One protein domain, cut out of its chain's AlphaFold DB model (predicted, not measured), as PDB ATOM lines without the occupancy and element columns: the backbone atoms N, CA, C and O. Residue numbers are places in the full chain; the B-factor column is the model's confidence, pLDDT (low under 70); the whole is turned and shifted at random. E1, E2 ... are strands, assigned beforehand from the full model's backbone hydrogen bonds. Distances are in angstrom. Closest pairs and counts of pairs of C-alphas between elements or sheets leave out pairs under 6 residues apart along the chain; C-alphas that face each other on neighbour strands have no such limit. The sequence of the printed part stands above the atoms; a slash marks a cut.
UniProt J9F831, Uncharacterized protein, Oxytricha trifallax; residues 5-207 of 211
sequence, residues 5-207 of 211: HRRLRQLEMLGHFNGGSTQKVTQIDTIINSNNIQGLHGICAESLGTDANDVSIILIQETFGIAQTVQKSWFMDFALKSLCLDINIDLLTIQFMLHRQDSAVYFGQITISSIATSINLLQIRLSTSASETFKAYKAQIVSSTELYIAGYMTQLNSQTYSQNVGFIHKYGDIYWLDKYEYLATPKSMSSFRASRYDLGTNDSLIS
ATOM      1  N   HIS A   5      48.672 -13.608  45.350       48.72
ATOM      2  CA  HIS A   5      48.909 -13.236  43.959       48.72
ATOM      3  C   HIS A   5      49.769 -11.977  43.920       48.72
ATOM      4  O   HIS A   5      49.452 -10.979  44.574       48.72
ATOM      5  N   ARG A   6      50.840 -12.001  43.126       54.56
ATOM      6  CA  ARG A   6      51.677 -10.822  42.891       54.56
ATOM      7  C   ARG A   6      51.829 -10.597  41.395       54.56
ATOM      8  O   ARG A   6      52.629 -11.251  40.737       54.56
ATOM      9  N   ARG A   7      51.103  -9.608  40.874       51.59
ATOM     10  CA  ARG A   7      51.222  -9.179  39.478       51.59
ATOM     11  C   ARG A   7      52.399  -8.214  39.345       51.59
ATOM     12  O   ARG A   7      52.316  -7.060  39.770       51.59
ATOM     13  N   LEU A   8      53.520  -8.691  38.812       49.53
ATOM     14  CA  LEU A   8      54.714  -7.871  38.599       49.53
ATOM     15  C   LEU A   8      54.519  -7.013  37.340       49.53
ATOM     16  O   LEU A   8      54.488  -7.523  36.228       49.53
ATOM     17  N   ARG A   9      54.372  -5.691  37.507       43.88
ATOM     18  CA  ARG A   9      54.190  -4.727  36.398       43.88
ATOM     19  C   ARG A   9      55.492  -4.214  35.762       43.88
ATOM     20  O   ARG A   9      55.461  -3.191  35.088       43.88
ATOM     21  N   GLN A  10      56.627  -4.885  35.938       41.16
ATOM     22  CA  GLN A  10      57.887  -4.468  35.312       41.16
ATOM     23  C   GLN A  10      58.668  -5.673  34.797       41.16
ATOM     24  O   GLN A  10      59.048  -6.558  35.558       41.16
ATOM     25  N   LEU A  11      58.882  -5.678  33.484       46.88
ATOM     26  CA  LEU A  11      59.450  -6.764  32.693       46.88
ATOM     27  C   LEU A  11      60.763  -6.302  32.037       46.88
ATOM     28  O   LEU A  11      60.947  -6.406  30.833       46.88
ATOM     29  N   GLU A  12      61.675  -5.751  32.841       39.25
ATOM     30  CA  GLU A  12      63.035  -5.395  32.391       39.25
ATOM     31  C   GLU A  12      64.106  -6.391  32.873       39.25
ATOM     32  O   GLU A  12      65.280  -6.223  32.565       39.25
ATOM     33  N   MET A  13      63.732  -7.448  33.611       39.38
ATOM     34  CA  MET A  13      64.709  -8.348  34.255       39.38
ATOM     35  C   MET A  13      64.634  -9.832  33.868       39.38
ATOM     36  O   MET A  13      65.384 -10.627  34.427       39.38
ATOM     37  N   LEU A  14      63.806 -10.237  32.897       44.59
ATOM     38  CA  LEU A  14      63.953 -11.568  32.293       44.59
ATOM     39  C   LEU A  14      64.787 -11.433  31.022       44.59
ATOM     40  O   LEU A  14      64.379 -10.785  30.064       44.59
ATOM     41  N   GLY A  15      66.005 -11.972  31.100       39.41
ATOM     42  CA  GLY A  15      67.097 -11.761  30.162       39.41
ATOM     43  C   GLY A  15      66.801 -12.136  28.713       39.41
ATOM     44  O   GLY A  15      65.821 -12.803  28.394       39.41
ATOM     45  N   HIS A  16      67.710 -11.682  27.848       41.22
ATOM     46  CA  HIS A  16      67.799 -12.044  26.436       41.22
ATOM     47  C   HIS A  16      67.520 -13.540  26.231       41.22
ATOM     48  O   HIS A  16      68.379 -14.388  26.479       41.22
ATOM     49  N   PHE A  17      66.326 -13.862  25.740       46.38
ATOM     50  CA  PHE A  17      66.111 -15.119  25.045       46.38
ATOM     51  C   PHE A  17      66.959 -15.051  23.770       46.38
ATOM     52  O   PHE A  17      66.940 -14.036  23.078       46.38
ATOM     53  N   ASN A  18      67.723 -16.104  23.468       42.50
ATOM     54  CA  ASN A  18      68.558 -16.233  22.260       42.50
ATOM     55  C   ASN A  18      67.719 -16.362  20.963       42.50
ATOM     56  O   ASN A  18      68.027 -17.163  20.084       42.50
ATOM     57  N   GLY A  19      66.625 -15.614  20.854       49.91
ATOM     58  CA  GLY A  19      65.849 -15.440  19.638       49.91
ATOM     59  C   GLY A  19      66.219 -14.147  18.925       49.91
ATOM     60  O   GLY A  19      66.928 -13.302  19.469       49.91
ATOM     61  N   GLY A  20      65.728 -13.979  17.693       55.62
ATOM     62  CA  GLY A  20      65.849 -12.703  16.982       55.62
ATOM     63  C   GLY A  20      65.375 -11.534  17.855       55.62
ATOM     64  O   GLY A  20      64.525 -11.721  18.726       55.62
ATOM     65  N   SER A  21      65.908 -10.331  17.615       58.94
ATOM     66  CA  SER A  21      65.755  -9.103  18.426       58.94
ATOM     67  C   SER A  21      64.314  -8.607  18.667       58.94
ATOM     68  O   SER A  21      64.112  -7.505  19.169       58.94
ATOM     69  N   THR A  22      63.308  -9.381  18.273       74.56
ATOM     70  CA  THR A  22      61.878  -9.103  18.388       74.56
ATOM     71  C   THR A  22      61.169  -9.967  19.433       74.56
ATOM     72  O   THR A  22      60.082  -9.581  19.857       74.56
ATOM     73  N   GLN A  23      61.747 -11.096  19.863       84.50
ATOM     74  CA  GLN A  23      61.140 -11.986  20.862       84.50
ATOM     75  C   GLN A  23      61.137 -11.339  22.246       84.50
ATOM     76  O   GLN A  23      62.144 -10.780  22.683       84.50
ATOM     77  N   LYS A  24      60.010 -11.419  22.959       87.69
ATOM     78  CA  LYS A  24      59.864 -10.761  24.265       87.69
ATOM     79  C   LYS A  24      58.863 -11.468  25.166       87.69
ATOM     80  O   LYS A  24      57.859 -11.998  24.701       87.69
ATOM     81  N   VAL A  25      59.104 -11.394  26.471       89.81
ATOM     82  CA  VAL A  25      58.099 -11.711  27.489       89.81
ATOM     83  C   VAL A  25      57.262 -10.462  27.737       89.81
ATOM     84  O   VAL A  25      57.818  -9.386  27.954       89.81
ATOM     85  N   THR A  26      55.937 -10.584  27.691       90.44
ATOM     86  CA  THR A  26      55.024  -9.435  27.813       90.44
ATOM     87  C   THR A  26      54.093  -9.506  29.007       90.44
ATOM     88  O   THR A  26      53.700  -8.454  29.509       90.44
ATOM     89  N   GLN A  27      53.779 -10.706  29.498       93.06
ATOM     90  CA  GLN A  27      52.956 -10.893  30.692       93.06
ATOM     91  C   GLN A  27      53.586 -11.916  31.632       93.06
ATOM     92  O   GLN A  27      54.128 -12.929  31.188       93.06
ATOM     93  N   ILE A  28      53.480 -11.652  32.934       92.88
ATOM     94  CA  ILE A  28      53.826 -12.593  33.999       92.88
ATOM     95  C   ILE A  28      52.759 -12.486  35.084       92.88
ATOM     96  O   ILE A  28      52.465 -11.388  35.561       92.88
ATOM     97  N   ASP A  29      52.244 -13.629  35.521       93.75
ATOM     98  CA  ASP A  29      51.529 -13.747  36.786       93.75
ATOM     99  C   ASP A  29      52.225 -14.771  37.681       93.75
ATOM    100  O   ASP A  29      52.930 -15.669  37.213       93.75
ATOM    101  N   THR A  30      52.115 -14.586  38.990       91.44
ATOM    102  CA  THR A  30      52.833 -15.399  39.970       91.44
ATOM    103  C   THR A  30      51.956 -15.683  41.171       91.44
ATOM    104  O   THR A  30      51.393 -14.768  41.784       91.44
ATOM    105  N   ILE A  31      51.937 -16.956  41.553       90.56
ATOM    106  CA  ILE A  31      51.393 -17.409  42.825       90.56
ATOM    107  C   ILE A  31      52.510 -17.963  43.695       90.56
ATOM    108  O   ILE A  31      53.352 -18.748  43.255       90.56
ATOM    109  N   ILE A  32      52.500 -17.547  44.955       85.50
ATOM    110  CA  ILE A  32      53.442 -18.026  45.961       85.50
ATOM    111  C   ILE A  32      52.638 -18.788  47.006       85.50
ATOM    112  O   ILE A  32      51.681 -18.266  47.586       85.50
ATOM    113  N   ASN A  33      53.009 -20.046  47.236       78.62
ATOM    114  CA  ASN A  33      52.429 -20.832  48.318       78.62
ATOM    115  C   ASN A  33      52.891 -20.247  49.665       78.62
ATOM    116  O   ASN A  33      54.062 -19.905  49.798       78.62
ATOM    117  N   SER A  34      52.009 -20.176  50.670       69.31
ATOM    118  CA  SER A  34      52.204 -19.514  51.978       69.31
ATOM    119  C   SER A  34      53.501 -19.829  52.734       69.31
ATOM    120  O   SER A  34      53.864 -19.077  53.632       69.31
ATOM    121  N   ASN A  35      54.205 -20.909  52.395       68.62
ATOM    122  CA  ASN A  35      55.496 -21.228  53.005       68.62
ATOM    123  C   ASN A  35      56.695 -20.600  52.258       68.62
ATOM    124  O   ASN A  35      57.828 -20.813  52.670       68.62
ATOM    125  N   ASN A  36      56.476 -19.870  51.156       64.81
ATOM    126  CA  ASN A  36      57.495 -19.318  50.245       64.81
ATOM    127  C   ASN A  36      58.493 -20.355  49.691       64.81
ATOM    128  O   ASN A  36      59.547 -20.001  49.173       64.81
ATOM    129  N   ILE A  37      58.166 -21.646  49.791       72.00
ATOM    130  CA  ILE A  37      59.043 -22.734  49.341       72.00
ATOM    131  C   ILE A  37      58.907 -22.949  47.833       72.00
ATOM    132  O   ILE A  37      59.872 -23.346  47.185       72.00
ATOM    133  N   GLN A  38      57.720 -22.696  47.274       81.25
ATOM    134  CA  GLN A  38      57.431 -22.892  45.858       81.25
ATOM    135  C   GLN A  38      56.638 -21.711  45.297       81.25
ATOM    136  O   GLN A  38      55.592 -21.340  45.844       81.25
ATOM    137  N   GLY A  39      57.153 -21.143  44.211       87.75
ATOM    138  CA  GLY A  39      56.475 -20.184  43.348       87.75
ATOM    139  C   GLY A  39      56.096 -20.851  42.029       87.75
ATOM    140  O   GLY A  39      56.871 -21.636  41.481       87.75
ATOM    141  N   LEU A  40      54.901 -20.559  41.522       91.56
ATOM    142  CA  LEU A  40      54.526 -20.880  40.146       91.56
ATOM    143  C   LEU A  40      54.363 -19.577  39.375       91.56
ATOM    144  O   LEU A  40      53.665 -18.666  39.825       91.56
ATOM    145  N   HIS A  41      54.994 -19.512  38.207       92.50
ATOM    146  CA  HIS A  41      54.967 -18.357  37.322       92.50
ATOM    147  C   HIS A  41      54.340 -18.763  35.994       92.50
ATOM    148  O   HIS A  41      54.859 -19.637  35.296       92.50
ATOM    149  N   GLY A  42      53.234 -18.114  35.649       94.06
ATOM    150  CA  GLY A  42      52.679 -18.146  34.305       94.06
ATOM    151  C   GLY A  42      53.299 -17.011  33.508       94.06
ATOM    152  O   GLY A  42      53.199 -15.853  33.905       94.06
ATOM    153  N   ILE A  43      53.942 -17.335  32.395       95.06
ATOM    154  CA  ILE A  43      54.634 -16.379  31.536       95.06
ATOM    155  C   ILE A  43      54.010 -16.419  30.150       95.06
ATOM    156  O   ILE A  43      53.725 -17.493  29.627       95.06
ATOM    157  N   CYS A  44      53.844 -15.251  29.548       95.44
ATOM    158  CA  CYS A  44      53.439 -15.112  28.163       95.44
ATOM    159  C   CYS A  44      54.546 -14.438  27.355       95.44
ATOM    160  O   CYS A  44      54.960 -13.317  27.667       95.44
ATOM    161  N   ALA A  45      55.024 -15.130  26.327       94.25
ATOM    162  CA  ALA A  45      56.018 -14.640  25.388       94.25
ATOM    163  C   ALA A  45      55.390 -14.434  24.007       94.25
ATOM    164  O   ALA A  45      54.594 -15.250  23.553       94.25
ATOM    165  N   GLU A  46      55.757 -13.345  23.345       93.69
ATOM    166  CA  GLU A  46      55.235 -12.918  22.048       93.69
ATOM    167  C   GLU A  46      56.355 -12.770  21.021       93.69
ATOM    168  O   GLU A  46      57.541 -12.698  21.365       93.69
ATOM    169  N   SER A  47      55.942 -12.584  19.763       90.69
ATOM    170  CA  SER A  47      56.843 -12.315  18.641       90.69
ATOM    171  C   SER A  47      57.835 -13.455  18.423       90.69
ATOM    172  O   SER A  47      58.981 -13.223  18.039       90.69
ATOM    173  N   LEU A  48      57.377 -14.676  18.709       89.25
ATOM    174  CA  LEU A  48      58.108 -15.919  18.517       89.25
ATOM    175  C   LEU A  48      57.969 -16.397  17.065       89.25
ATOM    176  O   LEU A  48      57.217 -15.818  16.284       89.25
ATOM    177  N   GLY A  49      58.718 -17.441  16.711       86.56
ATOM    178  CA  GLY A  49      58.765 -17.940  15.336       86.56
ATOM    179  C   GLY A  49      59.632 -17.075  14.420       86.56
ATOM    180  O   GLY A  49      60.257 -16.100  14.844       86.56
ATOM    181  N   THR A  50      59.722 -17.466  13.149       86.38
ATOM    182  CA  THR A  50      60.496 -16.731  12.134       86.38
ATOM    183  C   THR A  50      59.771 -15.495  11.614       86.38
ATOM    184  O   THR A  50      60.417 -14.570  11.128       86.38
ATOM    185  N   ASP A  51      58.444 -15.477  11.703       89.25
ATOM    186  CA  ASP A  51      57.574 -14.394  11.239       89.25
ATOM    187  C   ASP A  51      57.123 -13.450  12.371       89.25
ATOM    188  O   ASP A  51      56.464 -12.445  12.106       89.25
ATOM    189  N   ALA A  52      57.529 -13.735  13.615       90.31
ATOM    190  CA  ALA A  52      57.181 -12.981  14.815       90.31
ATOM    191  C   ALA A  52      55.665 -12.896  15.085       90.31
ATOM    192  O   ALA A  52      55.197 -11.929  15.703       90.31
ATOM    193  N   ASN A  53      54.894 -13.891  14.643       92.31
ATOM    194  CA  ASN A  53      53.452 -13.936  14.871       92.31
ATOM    195  C   ASN A  53      53.050 -14.760  16.097       92.31
ATOM    196  O   ASN A  53      51.959 -14.557  16.641       92.31
ATOM    197  N   ASP A  54      53.946 -15.631  16.550       92.06
ATOM    198  CA  ASP A  54      53.617 -16.696  17.483       92.06
ATOM    199  C   ASP A  54      53.671 -16.244  18.942       92.06
ATOM    200  O   ASP A  54      54.382 -15.303  19.328       92.06
ATOM    201  N   VAL A  55      52.920 -16.968  19.772       94.12
ATOM    202  CA  VAL A  55      52.840 -16.751  21.219       94.12
ATOM    203  C   VAL A  55      53.125 -18.057  21.945       94.12
ATOM    204  O   VAL A  55      52.682 -19.127  21.532       94.12
ATOM    205  N   SER A  56      53.824 -17.973  23.076       94.56
ATOM    206  CA  SER A  56      53.986 -19.103  23.982       94.56
ATOM    207  C   SER A  56      53.547 -18.763  25.396       94.56
ATOM    208  O   SER A  56      53.867 -17.700  25.924       94.56
ATOM    209  N   ILE A  57      52.835 -19.704  26.013       95.25
ATOM    210  CA  ILE A  57      52.569 -19.719  27.448       95.25
ATOM    211  C   ILE A  57      53.578 -20.661  28.092       95.25
ATOM    212  O   ILE A  57      53.720 -21.803  27.660       95.25
ATOM    213  N   ILE A  58      54.278 -20.206  29.123       94.12
ATOM    214  CA  ILE A  58      55.320 -20.970  29.808       94.12
ATOM    215  C   ILE A  58      54.975 -21.022  31.292       94.12
ATOM    216  O   ILE A  58      54.699 -19.997  31.910       94.12
ATOM    217  N   LEU A  59      55.000 -22.221  31.865       93.38
ATOM    218  CA  LEU A  59      54.895 -22.440  33.299       93.38
ATOM    219  C   LEU A  59      56.287 -22.699  33.867       93.38
ATOM    220  O   LEU A  59      56.922 -23.706  33.536       93.38
ATOM    221  N   ILE A  60      56.731 -21.820  34.758       93.19
ATOM    222  CA  ILE A  60      57.965 -21.993  35.522       93.19
ATOM    223  C   ILE A  60      57.611 -22.297  36.970       93.19
ATOM    224  O   ILE A  60      56.750 -21.646  37.559       93.19
ATOM    225  N   GLN A  61      58.306 -23.269  37.549       91.25
ATOM    226  CA  GLN A  61      58.301 -23.505  38.982       91.25
ATOM    227  C   GLN A  61      59.617 -23.023  39.582       91.25
ATOM    228  O   GLN A  61      60.695 -23.475  39.189       91.25
ATOM    229  N   GLU A  62      59.507 -22.131  40.555       88.69
ATOM    230  CA  GLU A  62      60.596 -21.682  41.406       88.69
ATOM    231  C   GLU A  62      60.556 -22.453  42.727       88.69
ATOM    232  O   GLU A  62      59.512 -22.532  43.371       88.69
ATOM    233  N   THR A  63      61.680 -23.033  43.144       85.19
ATOM    234  CA  THR A  63      61.801 -23.724  44.438       85.19
ATOM    235  C   THR A  63      62.893 -23.061  45.279       85.19
ATOM    236  O   THR A  63      64.007 -22.840  44.802       85.19
ATOM    237  N   PHE A  64      62.553 -22.706  46.522       80.12
ATOM    238  CA  PHE A  64      63.399 -21.977  47.478       80.12
ATOM    239  C   PHE A  64      63.975 -20.643  46.966       80.12
ATOM    240  O   PHE A  64      65.036 -20.230  47.421       80.12
ATOM    241  N   GLY A  65      63.309 -19.967  46.027       72.44
ATOM    242  CA  GLY A  65      63.765 -18.663  45.520       72.44
ATOM    243  C   GLY A  65      65.046 -18.708  44.671       72.44
ATOM    244  O   GLY A  65      65.688 -17.679  44.482       72.44
ATOM    245  N   ILE A  66      65.493 -19.902  44.260       71.31
ATOM    246  CA  ILE A  66      66.803 -20.104  43.613       71.31
ATOM    247  C   ILE A  66      66.669 -20.965  42.355       71.31
ATOM    248  O   ILE A  66      67.222 -20.631  41.309       71.31
ATOM    249  N   ALA A  67      65.950 -22.087  42.433       72.38
ATOM    250  CA  ALA A  67      65.859 -23.028  41.322       72.38
ATOM    251  C   ALA A  67      64.622 -22.741  40.467       72.38
ATOM    252  O   ALA A  67      63.509 -23.052  40.889       72.38
ATOM    253  N   GLN A  68      64.821 -22.188  39.267       84.25
ATOM    254  CA  GLN A  68      63.770 -22.005  38.263       84.25
ATOM    255  C   GLN A  68      63.801 -23.156  37.258       84.25
ATOM    256  O   GLN A  68      64.805 -23.391  36.589       84.25
ATOM    257  N   THR A  69      62.693 -23.883  37.151       88.81
ATOM    258  CA  THR A  69      62.545 -25.011  36.224       88.81
ATOM    259  C   THR A  69      61.340 -24.782  35.327       88.81
ATOM    260  O   THR A  69      60.240 -24.514  35.813       88.81
ATOM    261  N   VAL A  70      61.533 -24.883  34.011       90.69
ATOM    262  CA  VAL A  70      60.411 -24.890  33.065       90.69
ATOM    263  C   VAL A  70      59.673 -26.210  33.243       90.69
ATOM    264  O   VAL A  70      60.237 -27.276  33.010       90.69
ATOM    265  N   GLN A  71      58.422 -26.133  33.684       91.12
ATOM    266  CA  GLN A  71      57.575 -27.303  33.893       91.12
ATOM    267  C   GLN A  71      56.871 -27.687  32.597       91.12
ATOM    268  O   GLN A  71      56.867 -28.850  32.202       91.12
ATOM    269  N   LYS A  72      56.250 -26.696  31.947       91.31
ATOM    270  CA  LYS A  72      55.459 -26.868  30.726       91.31
ATOM    271  C   LYS A  72      55.547 -25.625  29.859       91.31
ATOM    272  O   LYS A  72      55.701 -24.516  30.366       91.31
ATOM    273  N   SER A  73      55.399 -25.821  28.559       91.94
ATOM    274  CA  SER A  73      55.278 -24.741  27.590       91.94
ATOM    275  C   SER A  73      54.256 -25.115  26.533       91.94
ATOM    276  O   SER A  73      54.255 -26.239  26.031       91.94
ATOM    277  N   TRP A  74      53.431 -24.150  26.165       92.62
ATOM    278  CA  TRP A  74      52.457 -24.258  25.094       92.62
ATOM    279  C   TRP A  74      52.819 -23.239  24.036       92.62
ATOM    280  O   TRP A  74      52.945 -22.054  24.338       92.62
ATOM    281  N   PHE A  75      53.035 -23.710  22.816       92.31
ATOM    282  CA  PHE A  75      53.371 -22.877  21.674       92.31
ATOM    283  C   PHE A  75      52.154 -22.789  20.760       92.31
ATOM    284  O   PHE A  75      51.552 -23.812  20.434       92.31
ATOM    285  N   MET A  76      51.773 -21.571  20.394       92.25
ATOM    286  CA  MET A  76      50.644 -21.291  19.519       92.25
ATOM    287  C   MET A  76      51.169 -20.586  18.274       92.25
ATOM    288  O   MET A  76      51.595 -19.433  18.348       92.25
ATOM    289  N   ASP A  77      51.131 -21.326  17.169       91.19
ATOM    290  CA  ASP A  77      51.488 -20.867  15.830       91.19
ATOM    291  C   ASP A  77      50.311 -20.088  15.227       91.19
ATOM    292  O   ASP A  77      49.175 -20.588  15.184       91.19
ATOM    293  N   PHE A  78      50.559 -18.851  14.806       89.88
ATOM    294  CA  PHE A  78      49.545 -17.992  14.213       89.88
ATOM    295  C   PHE A  78      49.990 -17.445  12.859       89.88
ATOM    296  O   PHE A  78      51.024 -16.814  12.724       89.88
ATOM    297  N   ALA A  79      49.091 -17.500  11.874       90.50
ATOM    298  CA  ALA A  79      49.322 -16.883  10.564       90.50
ATOM    299  C   ALA A  79      49.383 -15.337  10.581       90.50
ATOM    300  O   ALA A  79      49.712 -14.718   9.572       90.50
ATOM    301  N   LEU A  80      48.981 -14.707  11.688       89.19
ATOM    302  CA  LEU A  80      48.959 -13.257  11.867       89.19
ATOM    303  C   LEU A  80      49.459 -12.907  13.258       89.19
ATOM    304  O   LEU A  80      49.250 -13.664  14.210       89.19
ATOM    305  N   LYS A  81      50.014 -11.700  13.380       89.94
ATOM    306  CA  LYS A  81      50.564 -11.202  14.633       89.94
ATOM    307  C   LYS A  81      49.573 -11.336  15.781       89.94
ATOM    308  O   LYS A  81      48.440 -10.846  15.711       89.94
ATOM    309  N   SER A  82      50.046 -11.971  16.845       92.12
ATOM    310  CA  SER A  82      49.285 -12.175  18.067       92.12
ATOM    311  C   SER A  82      49.967 -11.504  19.256       92.12
ATOM    312  O   SER A  82      51.193 -11.438  19.350       92.12
ATOM    313  N   LEU A  83      49.153 -10.948  20.147       93.38
ATOM    314  CA  LEU A  83      49.566 -10.233  21.348       93.38
ATOM    315  C   LEU A  83      48.960 -10.908  22.568       93.38
ATOM    316  O   LEU A  83      47.807 -11.328  22.539       93.38
ATOM    317  N   CYS A  84      49.706 -10.943  23.657       95.56
ATOM    318  CA  CYS A  84      49.247 -11.403  24.945       95.56
ATOM    319  C   CYS A  84      48.729 -10.232  25.770       95.56
ATOM    320  O   CYS A  84      49.474  -9.358  26.225       95.56
ATOM    321  N   LEU A  85      47.416 -10.208  25.952       94.94
ATOM    322  CA  LEU A  85      46.739  -9.130  26.655       94.94
ATOM    323  C   LEU A  85      46.765  -9.326  28.166       94.94
ATOM    324  O   LEU A  85      46.872  -8.339  28.895       94.94
ATOM    325  N   ASP A  86      46.627 -10.572  28.619       96.50
ATOM    326  CA  ASP A  86      46.712 -10.921  30.031       96.50
ATOM    327  C   ASP A  86      47.033 -12.404  30.258       96.50
ATOM    328  O   ASP A  86      46.732 -13.254  29.416       96.50
ATOM    329  N   ILE A  87      47.587 -12.698  31.431       95.62
ATOM    330  CA  ILE A  87      47.736 -14.037  31.988       95.62
ATOM    331  C   ILE A  87      47.340 -14.004  33.466       95.62
ATOM    332  O   ILE A  87      47.689 -13.076  34.195       95.62
ATOM    333  N   ASN A  88      46.616 -15.022  33.907       95.12
ATOM    334  CA  ASN A  88      46.326 -15.264  35.307       95.12
ATOM    335  C   ASN A  88      46.633 -16.723  35.636       95.12
ATOM    336  O   ASN A  88      46.299 -17.621  34.865       95.12
ATOM    337  N   ILE A  89      47.298 -16.963  36.758       93.19
ATOM    338  CA  ILE A  89      47.658 -18.309  37.197       93.19
ATOM    339  C   ILE A  89      47.099 -18.584  38.585       93.19
ATOM    340  O   ILE A  89      47.213 -17.751  39.478       93.19
ATOM    341  N   ASP A  90      46.553 -19.779  38.777       90.12
ATOM    342  CA  ASP A  90      46.248 -20.350  40.085       90.12
ATOM    343  C   ASP A  90      46.926 -21.729  40.243       90.12
ATOM    344  O   ASP A  90      47.767 -22.128  39.438       90.12
ATOM    345  N   LEU A  91      46.629 -22.454  41.327       88.31
ATOM    346  CA  LEU A  91      47.264 -23.751  41.607       88.31
ATOM    347  C   LEU A  91      46.859 -24.868  40.631       88.31
ATOM    348  O   LEU A  91      47.515 -25.908  40.577       88.31
ATOM    349  N   LEU A  92      45.761 -24.691  39.904       89.38
ATOM    350  CA  LEU A  92      45.149 -25.690  39.038       89.38
ATOM    351  C   LEU A  92      45.214 -25.293  37.566       89.38
ATOM    352  O   LEU A  92      45.224 -26.180  36.712       89.38
ATOM    353  N   THR A  93      45.221 -23.999  37.253       92.12
ATOM    354  CA  THR A  93      44.991 -23.489  35.908       92.12
ATOM    355  C   THR A  93      45.835 -22.265  35.563       92.12
ATOM    356  O   THR A  93      46.205 -21.466  36.418       92.12
ATOM    357  N   ILE A  94      46.125 -22.124  34.269       94.12
ATOM    358  CA  ILE A  94      46.609 -20.889  33.653       94.12
ATOM    359  C   ILE A  94      45.512 -20.401  32.720       94.12
ATOM    360  O   ILE A  94      45.137 -21.097  31.777       94.12
ATOM    361  N   GLN A  95      45.007 -19.209  32.983       95.38
ATOM    362  CA  GLN A  95      44.083 -18.491  32.125       95.38
ATOM    363  C   GLN A  95      44.857 -17.425  31.358       95.38
ATOM    364  O   GLN A  95      45.774 -16.804  31.894       95.38
ATOM    365  N   PHE A  96      44.515 -17.204  30.097       96.19
ATOM    366  CA  PHE A  96      45.205 -16.219  29.275       96.19
ATOM    367  C   PHE A  96      44.267 -15.594  28.249       96.19
ATOM    368  O   PHE A  96      43.273 -16.194  27.835       96.19
ATOM    369  N   MET A  97      44.593 -14.371  27.837       96.06
ATOM    370  CA  MET A  97      43.877 -13.647  26.794       96.06
ATOM    371  C   MET A  97      44.839 -13.189  25.707       96.06
ATOM    372  O   MET A  97      45.827 -12.515  25.996       96.06
ATOM    373  N   LEU A  98      44.522 -13.510  24.453       95.25
ATOM    374  CA  LEU A  98      45.314 -13.133  23.282       95.25
ATOM    375  C   LEU A  98      44.510 -12.238  22.347       95.25
ATOM    376  O   LEU A  98      43.329 -12.482  22.144       95.25
ATOM    377  N   HIS A  99      45.138 -11.253  21.714       92.94
ATOM    378  CA  HIS A  99      44.579 -10.536  20.567       92.94
ATOM    379  C   HIS A  99      45.289 -10.981  19.298       92.94
ATOM    380  O   HIS A  99      46.510 -10.911  19.234       92.94
ATOM    381  N   ARG A 100      44.532 -11.393  18.280       90.06
ATOM    382  CA  ARG A 100      45.063 -11.646  16.934       90.06
ATOM    383  C   ARG A 100      44.694 -10.473  16.029       90.06
ATOM    384  O   ARG A 100      43.509 -10.143  15.954       90.06
ATOM    385  N   GLN A 101      45.684  -9.891  15.343       79.31
ATOM    386  CA  GLN A 101      45.649  -8.532  14.775       79.31
ATOM    387  C   GLN A 101      44.422  -8.184  13.904       79.31
ATOM    388  O   GLN A 101      44.036  -7.019  13.911       79.31
ATOM    389  N   ASP A 102      43.750  -9.155  13.276       72.88
ATOM    390  CA  ASP A 102      42.584  -8.925  12.398       72.88
ATOM    391  C   ASP A 102      41.378  -9.830  12.700       72.88
ATOM    392  O   ASP A 102      40.571 -10.126  11.822       72.88
ATOM    393  N   SER A 103      41.258 -10.356  13.923       73.94
ATOM    394  CA  SER A 103      40.222 -11.357  14.193       73.94
ATOM    395  C   SER A 103      39.400 -11.093  15.440       73.94
ATOM    396  O   SER A 103      38.217 -10.769  15.344       73.94
ATOM    397  N   ALA A 104      39.986 -11.327  16.604       84.81
ATOM    398  CA  ALA A 104      39.258 -11.413  17.853       84.81
ATOM    399  C   ALA A 104      40.232 -11.423  19.025       84.81
ATOM    400  O   ALA A 104      41.450 -11.567  18.854       84.81
ATOM    401  N   VAL A 105      39.662 -11.306  20.218       91.00
ATOM    402  CA  VAL A 105      40.348 -11.690  21.441       91.00
ATOM    403  C   VAL A 105      40.007 -13.146  21.732       91.00
ATOM    404  O   VAL A 105      38.861 -13.549  21.587       91.00
ATOM    405  N   TYR A 106      40.985 -13.949  22.117       92.38
ATOM    406  CA  TYR A 106      40.795 -15.340  22.508       92.38
ATOM    407  C   TYR A 106      41.042 -15.466  24.000       92.38
ATOM    408  O   TYR A 106      42.077 -15.017  24.480       92.38
ATOM    409  N   PHE A 107      40.108 -16.082  24.713       93.88
ATOM    410  CA  PHE A 107      40.286 -16.505  26.095       93.88
ATOM    411  C   PHE A 107      40.597 -18.000  26.118       93.88
ATOM    412  O   PHE A 107      39.872 -18.796  25.520       93.88
ATOM    413  N   GLY A 108      41.678 -18.382  26.785       93.38
ATOM    414  CA  GLY A 108      42.095 -19.769  26.927       93.38
ATOM    415  C   GLY A 108      42.322 -20.140  28.382       93.38
ATOM    416  O   GLY A 108      42.677 -19.299  29.208       93.38
ATOM    417  N   GLN A 109      42.139 -21.423  28.680       92.81
ATOM    418  CA  GLN A 109      42.415 -22.000  29.989       92.81
ATOM    419  C   GLN A 109      43.176 -23.315  29.823       92.81
ATOM    420  O   GLN A 109      42.820 -24.154  28.995       92.81
ATOM    421  N   ILE A 110      44.219 -23.491  30.629       91.75
ATOM    422  CA  ILE A 110      45.092 -24.663  30.637       91.75
ATOM    423  C   ILE A 110      45.105 -25.256  32.037       91.75
ATOM    424  O   ILE A 110      45.383 -24.544  32.994       91.75
ATOM    425  N   THR A 111      44.870 -26.557  32.169       90.62
ATOM    426  CA  THR A 111      44.993 -27.251  33.459       90.62
ATOM    427  C   THR A 111      46.447 -27.638  33.730       90.62
ATOM    428  O   THR A 111      47.046 -28.394  32.972       90.62
ATOM    429  N   ILE A 112      47.015 -27.176  34.843       88.19
ATOM    430  CA  ILE A 112      48.424 -27.376  35.211       88.19
ATOM    431  C   ILE A 112      48.724 -28.833  35.572       88.19
ATOM    432  O   ILE A 112      49.787 -29.344  35.224       88.19
ATOM    433  N   SER A 113      47.806 -29.529  36.244       82.56
ATOM    434  CA  SER A 113      48.057 -30.869  36.796       82.56
ATOM    435  C   SER A 113      48.066 -31.999  35.760       82.56
ATOM    436  O   SER A 113      48.634 -33.057  36.019       82.56
ATOM    437  N   SER A 114      47.484 -31.798  34.573       78.56
ATOM    438  CA  SER A 114      47.361 -32.866  33.573       78.56
ATOM    439  C   SER A 114      48.643 -33.057  32.763       78.56
ATOM    440  O   SER A 114      49.210 -32.084  32.272       78.56
ATOM    441  N   ILE A 115      49.102 -34.300  32.578       74.81
ATOM    442  CA  ILE A 115      50.278 -34.625  31.741       74.81
ATOM    443  C   ILE A 115      50.019 -34.240  30.276       74.81
ATOM    444  O   ILE A 115      50.887 -33.664  29.630       74.81
ATOM    445  N   ALA A 116      48.805 -34.506  29.788       73.56
ATOM    446  CA  ALA A 116      48.327 -34.051  28.489       73.56
ATOM    447  C   ALA A 116      47.303 -32.931  28.688       73.56
ATOM    448  O   ALA A 116      46.269 -33.122  29.329       73.56
ATOM    449  N   THR A 117      47.580 -31.754  28.147       73.25
ATOM    450  CA  THR A 117      46.691 -30.593  28.242       73.25
ATOM    451  C   THR A 117      46.158 -30.260  26.859       73.25
ATOM    452  O   THR A 117      46.942 -29.913  25.977       73.25
ATOM    453  N   SER A 118      44.844 -30.343  26.666       72.56
ATOM    454  CA  SER A 118      44.195 -29.661  25.549       72.56
ATOM    455  C   SER A 118      43.950 -28.203  25.930       72.56
ATOM    456  O   SER A 118      43.667 -27.892  27.088       72.56
ATOM    457  N   ILE A 119      44.085 -27.307  24.956       82.62
ATOM    458  CA  ILE A 119      43.746 -25.894  25.111       82.62
ATOM    459  C   ILE A 119      42.494 -25.649  24.284       82.62
ATOM    460  O   ILE A 119      42.522 -25.787  23.063       82.62
ATOM    461  N   ASN A 120      41.408 -25.272  24.952       79.00
ATOM    462  CA  ASN A 120      40.221 -24.760  24.283       79.00
ATOM    463  C   ASN A 120      40.291 -23.234  24.291       79.00
ATOM    464  O   ASN A 120      40.445 -22.627  25.351       79.00
ATOM    465  N   LEU A 121      40.184 -22.627  23.110       86.94
ATOM    466  CA  LEU A 121      40.143 -21.178  22.953       86.94
ATOM    467  C   LEU A 121      38.705 -20.733  22.701       86.94
ATOM    468  O   LEU A 121      38.086 -21.114  21.709       86.94
ATOM    469  N   LEU A 122      38.190 -19.895  23.593       88.75
ATOM    470  CA  LEU A 122      36.935 -19.185  23.422       88.75
ATOM    471  C   LEU A 122      37.200 -17.882  22.672       88.75
ATOM    472  O   LEU A 122      37.926 -17.010  23.150       88.75
ATOM    473  N   GLN A 123      36.598 -17.736  21.498       87.75
ATOM    474  CA  GLN A 123      36.693 -16.505  20.729       87.75
ATOM    475  C   GLN A 123      35.720 -15.450  21.272       87.75
ATOM    476  O   GLN A 123      34.508 -15.639  21.250       87.75
ATOM    477  N   ILE A 124      36.262 -14.310  21.693       85.62
ATOM    478  CA  ILE A 124      35.541 -13.114  22.121       85.62
ATOM    479  C   ILE A 124      35.625 -12.080  21.001       85.62
ATOM    480  O   ILE A 124      36.682 -11.509  20.707       85.62
ATOM    481  N   ARG A 125      34.485 -11.843  20.355       76.75
ATOM    482  CA  ARG A 125      34.359 -10.892  19.256       76.75
ATOM    483  C   ARG A 125      33.430  -9.756  19.672       76.75
ATOM    484  O   ARG A 125      32.311 -10.009  20.097       76.75
ATOM    485  N   LEU A 126      33.902  -8.519  19.533       69.00
ATOM    486  CA  LEU A 126      33.115  -7.310  19.829       69.00
ATOM    487  C   LEU A 126      32.207  -6.890  18.675       69.00
ATOM    488  O   LEU A 126      31.275  -6.116  18.856       69.00
ATOM    489  N   SER A 127      32.516  -7.390  17.486       68.38
ATOM    490  CA  SER A 127      31.824  -7.085  16.250       68.38
ATOM    491  C   SER A 127      31.082  -8.311  15.727       68.38
ATOM    492  O   SER A 127      31.550  -9.438  15.876       68.38
ATOM    493  N   THR A 128      29.968  -8.086  15.040       60.66
ATOM    494  CA  THR A 128      29.230  -9.125  14.318       60.66
ATOM    495  C   THR A 128      29.805  -9.419  12.923       60.66
ATOM    496  O   THR A 128      29.583 -10.512  12.402       60.66
ATOM    497  N   SER A 129      30.598  -8.515  12.329       64.06
ATOM    498  CA  SER A 129      31.165  -8.676  10.983       64.06
ATOM    499  C   SER A 129      32.637  -9.084  10.991       64.06
ATOM    500  O   SER A 129      33.458  -8.487  11.685       64.06
ATOM    501  N   ALA A 130      32.986 -10.053  10.129       61.97
ATOM    502  CA  ALA A 130      34.355 -10.472   9.810       61.97
ATOM    503  C   ALA A 130      35.284  -9.306   9.428       61.97
ATOM    504  O   ALA A 130      36.467  -9.360   9.746       61.97
ATOM    505  N   SER A 131      34.730  -8.281   8.776       60.88
ATOM    506  CA  SER A 131      35.462  -7.148   8.201       60.88
ATOM    507  C   SER A 131      35.754  -6.016   9.185       60.88
ATOM    508  O   SER A 131      36.522  -5.117   8.862       60.88
ATOM    509  N   GLU A 132      35.121  -6.018  10.356       65.06
ATOM    510  CA  GLU A 132      35.303  -4.964  11.349       65.06
ATOM    511  C   GLU A 132      36.577  -5.217  12.153       65.06
ATOM    512  O   GLU A 132      36.699  -6.187  12.908       65.06
ATOM    513  N   THR A 133      37.539  -4.314  11.989       65.69
ATOM    514  CA  THR A 133      38.820  -4.364  12.685       65.69
ATOM    515  C   THR A 133      38.721  -3.605  14.002       65.69
ATOM    516  O   THR A 133      38.639  -2.373  14.020       65.69
ATOM    517  N   PHE A 134      38.777  -4.328  15.119       79.94
ATOM    518  CA  PHE A 134      39.057  -3.738  16.424       79.94
ATOM    519  C   PHE A 134      40.435  -4.188  16.909       79.94
ATOM    520  O   PHE A 134      40.882  -5.311  16.659       79.94
ATOM    521  N   LYS A 135      41.115  -3.301  17.628       86.12
ATOM    522  CA  LYS A 135      42.434  -3.555  18.198       86.12
ATOM    523  C   LYS A 135      42.348  -3.496  19.710       86.12
ATOM    524  O   LYS A 135      42.155  -2.425  20.284       86.12
ATOM    525  N   ALA A 136      42.493  -4.651  20.351       88.62
ATOM    526  CA  ALA A 136      42.644  -4.730  21.793       88.62
ATOM    527  C   ALA A 136      44.116  -4.509  22.154       88.62
ATOM    528  O   ALA A 136      44.999  -5.136  21.577       88.62
ATOM    529  N   TYR A 137      44.381  -3.613  23.100       87.62
ATOM    530  CA  TYR A 137      45.740  -3.358  23.595       87.62
ATOM    531  C   TYR A 137      45.908  -3.753  25.062       87.62
ATOM    532  O   TYR A 137      47.030  -3.787  25.565       87.62
ATOM    533  N   LYS A 138      44.807  -4.031  25.772       89.50
ATOM    534  CA  LYS A 138      44.835  -4.471  27.163       89.50
ATOM    535  C   LYS A 138      43.642  -5.357  27.479       89.50
ATOM    536  O   LYS A 138      42.546  -5.120  26.977       89.50
ATOM    537  N   ALA A 139      43.848  -6.331  28.351       92.62
ATOM    538  CA  ALA A 139      42.767  -7.075  28.969       92.62
ATOM    539  C   ALA A 139      43.037  -7.272  30.460       92.62
ATOM    540  O   ALA A 139      44.138  -7.007  30.954       92.62
ATOM    541  N   GLN A 140      42.005  -7.700  31.171       93.75
ATOM    542  CA  GLN A 140      42.117  -8.163  32.536       93.75
ATOM    543  C   GLN A 140      41.238  -9.390  32.751       93.75
ATOM    544  O   GLN A 140      40.028  -9.330  32.547       93.75
ATOM    545  N   ILE A 141      41.852 -10.466  33.226       93.44
ATOM    546  CA  ILE A 141      41.156 -11.644  33.736       93.44
ATOM    547  C   ILE A 141      40.946 -11.426  35.236       93.44
ATOM    548  O   ILE A 141      41.912 -11.314  35.992       93.44
ATOM    549  N   VAL A 142      39.690 -11.300  35.668       89.94
ATOM    550  CA  VAL A 142      39.329 -11.263  37.098       89.94
ATOM    551  C   VAL A 142      38.902 -12.655  37.557       89.94
ATOM    552  O   VAL A 142      39.275 -13.096  38.640       89.94
ATOM    553  N   SER A 143      38.152 -13.356  36.708       87.69
ATOM    554  CA  SER A 143      37.784 -14.762  36.867       87.69
ATOM    555  C   SER A 143      37.491 -15.386  35.499       87.69
ATOM    556  O   SER A 143      37.505 -14.694  34.482       87.69
ATOM    557  N   SER A 144      37.148 -16.677  35.460       82.50
ATOM    558  CA  SER A 144      36.764 -17.363  34.217       82.50
ATOM    559  C   SER A 144      35.499 -16.803  33.556       82.50
ATOM    560  O   SER A 144      35.276 -17.040  32.371       82.50
ATOM    561  N   THR A 145      34.671 -16.063  34.297       82.12
ATOM    562  CA  THR A 145      33.429 -15.453  33.792       82.12
ATOM    563  C   THR A 145      33.461 -13.929  33.810       82.12
ATOM    564  O   THR A 145      32.491 -13.298  33.406       82.12
ATOM    565  N   GLU A 146      34.543 -13.321  34.293       87.25
ATOM    566  CA  GLU A 146      34.676 -11.872  34.406       87.25
ATOM    567  C   GLU A 146      35.974 -11.424  33.740       87.25
ATOM    568  O   GLU A 146      37.064 -11.475  34.321       87.25
ATOM    569  N   LEU A 147      35.832 -11.005  32.484       89.06
ATOM    570  CA  LEU A 147      36.930 -10.616  31.608       89.06
ATOM    571  C   LEU A 147      36.704  -9.181  31.148       89.06
ATOM    572  O   LEU A 147      35.609  -8.847  30.710       89.06
ATOM    573  N   TYR A 148      37.737  -8.351  31.184       90.00
ATOM    574  CA  TYR A 148      37.693  -6.983  30.674       90.00
ATOM    575  C   TYR A 148      38.644  -6.832  29.496       90.00
ATOM    576  O   TYR A 148      39.758  -7.344  29.526       90.00
ATOM    577  N   ILE A 149      38.231  -6.100  28.469       89.62
ATOM    578  CA  ILE A 149      39.012  -5.839  27.260       89.62
ATOM    579  C   ILE A 149      38.956  -4.345  26.981       89.62
ATOM    580  O   ILE A 149      37.874  -3.772  26.893       89.62
ATOM    581  N   ALA A 150      40.111  -3.721  26.800       87.06
ATOM    582  CA  ALA A 150      40.217  -2.338  26.369       87.06
ATOM    583  C   ALA A 150      40.950  -2.253  25.030       87.06
ATOM    584  O   ALA A 150      41.940  -2.950  24.768       87.06
ATOM    585  N   GLY A 151      40.447  -1.380  24.171       87.12
ATOM    586  CA  GLY A 151      40.925  -1.275  22.807       87.12
ATOM    587  C   GLY A 151      40.411  -0.039  22.098       87.12
ATOM    588  O   GLY A 151      39.896   0.890  22.721       87.12
ATOM    589  N   TYR A 152      40.565  -0.045  20.783       84.44
ATOM    590  CA  TYR A 152      39.940   0.923  19.898       84.44
ATOM    591  C   TYR A 152      39.439   0.265  18.610       84.44
ATOM    592  O   TYR A 152      39.872  -0.830  18.243       84.44
ATOM    593  N   MET A 153      38.528   0.944  17.923       82.19
ATOM    594  CA  MET A 153      37.953   0.517  16.649       82.19
ATOM    595  C   MET A 153      37.653   1.712  15.746       82.19
ATOM    596  O   MET A 153      37.525   2.840  16.217       82.19
ATOM    597  N   THR A 154      37.529   1.454  14.448       79.69
ATOM    598  CA  THR A 154      37.097   2.439  13.438       79.69
ATOM    599  C   THR A 154      35.741   2.094  12.836       79.69
ATOM    600  O   THR A 154      35.190   2.879  12.070       79.69
ATOM    601  N   GLN A 155      35.186   0.932  13.174       75.75
ATOM    602  CA  GLN A 155      33.889   0.485  12.699       75.75
ATOM    603  C   GLN A 155      33.200  -0.337  13.785       75.75
ATOM    604  O   GLN A 155      33.854  -1.133  14.459       75.75
ATOM    605  N   LEU A 156      31.892  -0.132  13.926       73.69
ATOM    606  CA  LEU A 156      31.017  -0.940  14.757       73.69
ATOM    607  C   LEU A 156      29.703  -1.188  14.021       73.69
ATOM    608  O   LEU A 156      28.946  -0.253  13.738       73.69
ATOM    609  N   ASN A 157      29.405  -2.452  13.736       73.62
ATOM    610  CA  ASN A 157      28.292  -2.840  12.877       73.62
ATOM    611  C   ASN A 157      28.357  -2.069  11.534       73.62
ATOM    612  O   ASN A 157      29.380  -2.017  10.846       73.62
ATOM    613  N   SER A 158      27.267  -1.400  11.156       74.56
ATOM    614  CA  SER A 158      27.199  -0.574   9.946       74.56
ATOM    615  C   SER A 158      27.786   0.835  10.100       74.56
ATOM    616  O   SER A 158      27.882   1.556   9.107       74.56
ATOM    617  N   GLN A 159      28.178   1.256  11.307       76.69
ATOM    618  CA  GLN A 159      28.703   2.599  11.551       76.69
ATOM    619  C   GLN A 159      30.223   2.619  11.401       76.69
ATOM    620  O   GLN A 159      30.933   1.845  12.037       76.69
ATOM    621  N   THR A 160      30.722   3.527  10.566       82.12
ATOM    622  CA  THR A 160      32.158   3.786  10.405       82.12
ATOM    623  C   THR A 160      32.495   5.130  11.032       82.12
ATOM    624  O   THR A 160      31.818   6.127  10.776       82.12
ATOM    625  N   TYR A 161      33.553   5.162  11.830       78.25
ATOM    626  CA  TYR A 161      34.045   6.353  12.502       78.25
ATOM    627  C   TYR A 161      35.253   6.908  11.743       78.25
ATOM    628  O   TYR A 161      36.136   6.167  11.319       78.25
ATOM    629  N   SER A 162      35.321   8.232  11.594       83.56
ATOM    630  CA  SER A 162      36.456   8.916  10.950       83.56
ATOM    631  C   SER A 162      37.745   8.890  11.783       83.56
ATOM    632  O   SER A 162      38.802   9.298  11.305       83.56
ATOM    633  N   GLN A 163      37.659   8.424  13.028       82.94
ATOM    634  CA  GLN A 163      38.736   8.373  14.008       82.94
ATOM    635  C   GLN A 163      38.607   7.113  14.868       82.94
ATOM    636  O   GLN A 163      37.541   6.500  14.932       82.94
ATOM    637  N   ASN A 164      39.688   6.748  15.556       83.81
ATOM    638  CA  ASN A 164      39.678   5.629  16.494       83.81
ATOM    639  C   ASN A 164      38.762   5.941  17.687       83.81
ATOM    640  O   ASN A 164      39.001   6.907  18.413       83.81
ATOM    641  N   VAL A 165      37.767   5.091  17.924       81.88
ATOM    642  CA  VAL A 165      36.896   5.133  19.103       81.88
ATOM    643  C   VAL A 165      37.393   4.111  20.114       81.88
ATOM    644  O   VAL A 165      37.557   2.937  19.784       81.88
ATOM    645  N   GLY A 166      37.677   4.564  21.335       83.81
ATOM    646  CA  GLY A 166      38.103   3.699  22.432       83.81
ATOM    647  C   GLY A 166      36.931   2.922  23.031       83.81
ATOM    648  O   GLY A 166      35.815   3.425  23.088       83.81
ATOM    649  N   PHE A 167      37.186   1.712  23.521       81.81
ATOM    650  CA  PHE A 167      36.171   0.906  24.198       81.81
ATOM    651  C   PHE A 167      36.722   0.235  25.455       81.81
ATOM    652  O   PHE A 167      37.923  -0.035  25.558       81.81
ATOM    653  N   ILE A 168      35.813  -0.081  26.379       85.25
ATOM    654  CA  ILE A 168      36.033  -1.012  27.487       85.25
ATOM    655  C   ILE A 168      34.871  -2.000  27.473       85.25
ATOM    656  O   ILE A 168      33.733  -1.635  27.735       85.25
ATOM    657  N   HIS A 169      35.165  -3.255  27.177       82.50
ATOM    658  CA  HIS A 169      34.192  -4.328  27.104       82.50
ATOM    659  C   HIS A 169      34.369  -5.276  28.284       82.50
ATOM    660  O   HIS A 169      35.493  -5.692  28.563       82.50
ATOM    661  N   LYS A 170      33.273  -5.656  28.935       86.00
ATOM    662  CA  LYS A 170      33.254  -6.769  29.877       86.00
ATOM    663  C   LYS A 170      32.661  -7.979  29.153       86.00
ATOM    664  O   LYS A 170      31.585  -7.895  28.580       86.00
ATOM    665  N   TYR A 171      33.342  -9.114  29.134       79.50
ATOM    666  CA  TYR A 171      32.772 -10.304  28.510       79.50
ATOM    667  C   TYR A 171      31.490 -10.713  29.245       79.50
ATOM    668  O   TYR A 171      31.507 -10.878  30.463       79.50
ATOM    669  N   GLY A 172      30.386 -10.821  28.502       67.75
ATOM    670  CA  GLY A 172      29.036 -11.000  29.046       67.75
ATOM    671  C   GLY A 172      28.214  -9.711  29.183       67.75
ATOM    672  O   GLY A 172      26.999  -9.825  29.195       67.75
ATOM    673  N   ASP A 173      28.842  -8.524  29.189       56.12
ATOM    674  CA  ASP A 173      28.181  -7.206  29.237       56.12
ATOM    675  C   ASP A 173      28.925  -6.184  28.335       56.12
ATOM    676  O   ASP A 173      30.040  -5.740  28.637       56.12
ATOM    677  N   ILE A 174      28.343  -5.750  27.212       45.19
ATOM    678  CA  ILE A 174      29.007  -4.754  26.349       45.19
ATOM    679  C   ILE A 174      28.777  -3.334  26.887       45.19
ATOM    680  O   ILE A 174      27.642  -2.877  26.994       45.19
ATOM    681  N   TYR A 175      29.863  -2.593  27.135       41.41
ATOM    682  CA  TYR A 175      29.808  -1.170  27.475       41.41
ATOM    683  C   TYR A 175      30.528  -0.325  26.415       41.41
ATOM    684  O   TYR A 175      31.634  -0.648  25.981       41.41
ATOM    685  N   TRP A 176      29.894   0.769  25.989       42.22
ATOM    686  CA  TRP A 176      30.410   1.697  24.979       42.22
ATOM    687  C   TRP A 176      30.775   3.034  25.617       42.22
ATOM    688  O   TRP A 176      30.078   3.512  26.514       42.22
ATOM    689  N   LEU A 177      31.844   3.658  25.126       36.88
ATOM    690  CA  LEU A 177      32.197   5.033  25.458       36.88
ATOM    691  C   LEU A 177      31.892   5.889  24.232       36.88
ATOM    692  O   LEU A 177      32.638   5.823  23.261       36.88
ATOM    693  N   ASP A 178      30.824   6.686  24.271       34.44
ATOM    694  CA  ASP A 178      30.577   7.680  23.225       34.44
ATOM    695  C   ASP A 178      30.351   9.088  23.803       34.44
ATOM    696  O   ASP A 178      29.382   9.351  24.517       34.44
ATOM    697  N   LYS A 179      31.274   9.973  23.390       33.50
ATOM    698  CA  LYS A 179      31.292  11.448  23.284       33.50
ATOM    699  C   LYS A 179      32.225  12.273  24.191       33.50
ATOM    700  O   LYS A 179      32.354  12.075  25.390       33.50
ATOM    701  N   TYR A 180      32.872  13.208  23.491       35.25
ATOM    702  CA  TYR A 180      34.068  14.005  23.769       35.25
ATOM    703  C   TYR A 180      33.913  15.118  24.813       35.25
ATOM    704  O   TYR A 180      32.994  15.924  24.705       35.25
ATOM    705  N   GLU A 181      34.956  15.300  25.628       26.75
ATOM    706  CA  GLU A 181      35.587  16.611  25.828       26.75
ATOM    707  C   GLU A 181      37.119  16.442  25.865       26.75
ATOM    708  O   GLU A 181      37.639  15.423  26.320       26.75
ATOM    709  N   TYR A 182      37.833  17.396  25.266       31.94
ATOM    710  CA  TYR A 182      39.287  17.398  25.069       31.94
ATOM    711  C   TYR A 182      40.058  17.080  26.362       31.94
ATOM    712  O   TYR A 182      39.975  17.841  27.320       31.94
ATOM    713  N   LEU A 183      40.912  16.051  26.366       31.44
ATOM    714  CA  LEU A 183      41.943  15.906  27.401       31.44
ATOM    715  C   LEU A 183      43.308  16.289  26.833       31.44
ATOM    716  O   LEU A 183      44.048  15.483  26.269       31.44
ATOM    717  N   ALA A 184      43.618  17.571  27.001       28.94
ATOM    718  CA  ALA A 184      44.966  18.095  26.925       28.94
ATOM    719  C   ALA A 184      45.759  17.665  28.172       28.94
ATOM    720  O   ALA A 184      45.462  18.112  29.271       28.94
ATOM    721  N   THR A 185      46.827  16.885  27.964       29.45
ATOM    722  CA  THR A 185      48.018  16.709  28.833       29.45
ATOM    723  C   THR A 185      47.855  16.205  30.287       29.45
ATOM    724  O   THR A 185      46.893  16.511  30.981       29.45
ATOM    725  N   PRO A 186      48.838  15.443  30.815       33.12
ATOM    726  CA  PRO A 186      48.710  14.769  32.103       33.12
ATOM    727  C   PRO A 186      49.076  15.699  33.268       33.12
ATOM    728  O   PRO A 186      50.255  15.924  33.537       33.12
ATOM    729  N   LYS A 187      48.083  16.181  34.022       29.73
ATOM    730  CA  LYS A 187      48.278  16.596  35.421       29.73
ATOM    731  C   LYS A 187      47.088  16.155  36.277       29.73
ATOM    732  O   LYS A 187      45.982  16.625  36.080       29.73
ATOM    733  N   SER A 188      47.388  15.243  37.209       33.28
ATOM    734  CA  SER A 188      46.584  14.803  38.366       33.28
ATOM    735  C   SER A 188      45.117  14.425  38.108       33.28
ATOM    736  O   SER A 188      44.246  15.282  38.114       33.28
ATOM    737  N   MET A 189      44.830  13.123  37.996       33.25
ATOM    738  CA  MET A 189      43.459  12.588  38.034       33.25
ATOM    739  C   MET A 189      43.056  12.300  39.488       33.25
ATOM    740  O   MET A 189      43.669  11.437  40.118       33.25
ATOM    741  N   SER A 190      42.040  12.993  40.019       25.81
ATOM    742  CA  SER A 190      41.559  12.801  41.403       25.81
ATOM    743  C   SER A 190      40.102  12.343  41.555       25.81
ATOM    744  O   SER A 190      39.718  12.010  42.674       25.81
ATOM    745  N   SER A 191      39.286  12.244  40.499       30.78
ATOM    746  CA  SER A 191      37.944  11.633  40.608       30.78
ATOM    747  C   SER A 191      37.308  11.283  39.251       30.78
ATOM    748  O   SER A 191      37.640  11.880  38.228       30.78
ATOM    749  N   PHE A 192      36.384  10.304  39.259       35.41
ATOM    750  CA  PHE A 192      35.555   9.909  38.112       35.41
ATOM    751  C   PHE A 192      34.043   9.961  38.428       35.41
ATOM    752  O   PHE A 192      33.648   9.622  39.546       35.41
ATOM    753  N   ARG A 193      33.176  10.296  37.453       31.94
ATOM    754  CA  ARG A 193      31.696  10.244  37.595       31.94
ATOM    755  C   ARG A 193      30.975   9.542  36.442       31.94
ATOM    756  O   ARG A 193      31.290   9.810  35.291       31.94
ATOM    757  N   ALA A 194      29.980   8.701  36.735       34.16
ATOM    758  CA  ALA A 194      29.373   7.818  35.740       34.16
ATOM    759  C   ALA A 194      27.904   8.033  35.364       34.16
ATOM    760  O   ALA A 194      27.114   8.479  36.189       34.16
ATOM    761  N   SER A 195      27.522   7.675  34.127       35.97
ATOM    762  CA  SER A 195      26.154   7.834  33.578       35.97
ATOM    763  C   SER A 195      25.691   6.665  32.697       35.97
ATOM    764  O   SER A 195      26.403   6.234  31.798       35.97
ATOM    765  N   ARG A 196      24.478   6.166  32.948       37.59
ATOM    766  CA  ARG A 196      23.897   4.964  32.334       37.59
ATOM    767  C   ARG A 196      22.947   5.304  31.184       37.59
ATOM    768  O   ARG A 196      22.164   6.238  31.284       37.59
ATOM    769  N   TYR A 197      23.001   4.501  30.132       37.75
ATOM    770  CA  TYR A 197      22.122   4.474  28.964       37.75
ATOM    771  C   TYR A 197      21.649   3.023  28.791       37.75
ATOM    772  O   TYR A 197      22.406   2.087  29.060       37.75
ATOM    773  N   ASP A 198      20.390   2.854  28.414       36.62
ATOM    774  CA  ASP A 198      19.708   1.566  28.288       36.62
ATOM    775  C   ASP A 198      19.355   1.366  26.808       36.62
ATOM    776  O   ASP A 198      18.742   2.248  26.200       36.62
ATOM    777  N   LEU A 199      19.815   0.264  26.208       40.94
ATOM    778  CA  LEU A 199      19.636  -0.035  24.778       40.94
ATOM    779  C   LEU A 199      18.569  -1.116  24.519       40.94
ATOM    780  O   LEU A 199      18.448  -1.599  23.396       40.94
ATOM    781  N   GLY A 200      17.749  -1.464  25.517       35.75
ATOM    782  CA  GLY A 200      16.558  -2.298  25.308       35.75
ATOM    783  C   GLY A 200      16.794  -3.813  25.297       35.75
ATOM    784  O   GLY A 200      15.879  -4.563  24.964       35.75
ATOM    785  N   THR A 201      17.970  -4.287  25.711       35.72
ATOM    786  CA  THR A 201      18.246  -5.707  25.992       35.72
ATOM    787  C   THR A 201      19.100  -5.824  27.248       35.72
ATOM    788  O   THR A 201      20.304  -5.844  27.101       35.72
ATOM    789  N   ASN A 202      18.513  -5.853  28.455       34.09
ATOM    790  CA  ASN A 202      19.141  -6.108  29.781       34.09
ATOM    791  C   ASN A 202      20.531  -5.491  30.106       34.09
ATOM    792  O   ASN A 202      21.078  -5.747  31.177       34.09
ATOM    793  N   ASP A 203      21.052  -4.615  29.259       36.31
ATOM    794  CA  ASP A 203      22.410  -4.104  29.271       36.31
ATOM    795  C   ASP A 203      22.351  -2.618  29.568       36.31
ATOM    796  O   ASP A 203      21.572  -1.856  28.992       36.31
ATOM    797  N   SER A 204      23.167  -2.197  30.523       33.69
ATOM    798  CA  SER A 204      22.971  -0.917  31.175       33.69
ATOM    799  C   SER A 204      24.312  -0.229  31.421       33.69
ATOM    800  O   SER A 204      25.137  -0.695  32.199       33.69
ATOM    801  N   LEU A 205      24.534   0.888  30.720       35.34
ATOM    802  CA  LEU A 205      25.822   1.585  30.572       35.34
ATOM    803  C   LEU A 205      26.341   2.291  31.851       35.34
ATOM    804  O   LEU A 205      25.617   2.491  32.823       35.34
ATOM    805  N   ILE A 206      27.618   2.681  31.844       32.81
ATOM    806  CA  ILE A 206      28.298   3.518  32.850       32.81
ATOM    807  C   ILE A 206      29.284   4.420  32.077       32.81
ATOM    808  O   ILE A 206      30.263   3.938  31.523       32.81
ATOM    809  N   SER A 207      29.023   5.725  32.008       31.28
ATOM    810  CA  SER A 207      29.957   6.771  31.548       31.28
ATOM    811  C   SER A 207      31.045   6.982  32.613       31.28
ATOM    812  O   SER A 207      30.891   6.505  33.722       31.28
TER     813      SER A 207
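What this domain is: This is residues 5 to 207 of the 211 residues of an uncharacterized protein of Oxytricha trifallax (UniProt J9F831). Three small sheets of antiparallel strands follow one another along the chain and form a stack, only partly face to face, with the sheet E5 E6 E7 E8 between E1 E2 E3 E4 and E9 E10 E11. A long last stretch without a named element, residues 171 to 207, follows the third sheet, and its residues 180 to 191 stick out as a loop. The printed part has 203 residues with eleven named strands, E1 to E11 in order, and no named helix; the class is all strand. The whole is compact, with a radius of gyration of the C-alphas of 19.1 A, and spans 52 by 39 by 36 A.

How they stand to each other: E1, residues 24 to 32, E2, residues 38 to 48, E3, residues 54 to 63, and E4, residues 67 to 76, form a meander, each strand the antiparallel neighbour of the one before. N 29 and O 42 are 2.9 A apart, N 43 and O 58 2.8 A, and N 59 and O 72 2.8 A, within hydrogen-bond range. E5, residues 82 to 89, E6, residues 93 to 100, E7, residues 104 to 111, and E8, residues 120 to 124, form a second meander, with N 85 and O 97 at 2.8 A, N 96 and O 108 at 2.9 A, and N 107 and O 122 at 2.8 A. These two sheets are face to face, their best planes 28 degrees apart; the closest C-alphas of E1 and E5 are those of Asp 29 and Asn 88, 5.6 A. E9, residues 134 to 143, E10, residues 146 to 156, and E11, residues 159 to 170, form the third meander, with N 140 and O 148 at 2.8 A and N 153 and O 165 at 2.9 A. It is face to face with the second sheet, planes 30 degrees apart; the closest C-alphas of E5 and E9 are those of Leu 85 and Ala 139, 5.0 A. E1 and E9 are apart.

Where its parts are: E1 begins at C-alpha 24 (59.864, -10.761, 24.265). From first to last C-alpha, E1 to E4 measure 23.8, 28.2, 29.0 and 26.6 A, E5 to E8 20.2, 22.4, 23.0 and 12.7 A, and E9 to E11 23.3, 22.8 and 21.1 A. E10 bends by 104 degrees at residue 153 and E11 by 123 degrees at residue 162. E11 ends at C-alpha 170 (33.254, -6.769, 29.877).

The domain as a whole: The two C-alphas farthest apart, those of Phe 64 and Ser 158, are 56.4 A apart. The printed part has no cut, and no link is long. The model's mean pLDDT over the printed part is 73.5; it is under 70 at residues 5 to 21, 34 to 36, 126 to 133 and 172 to 207.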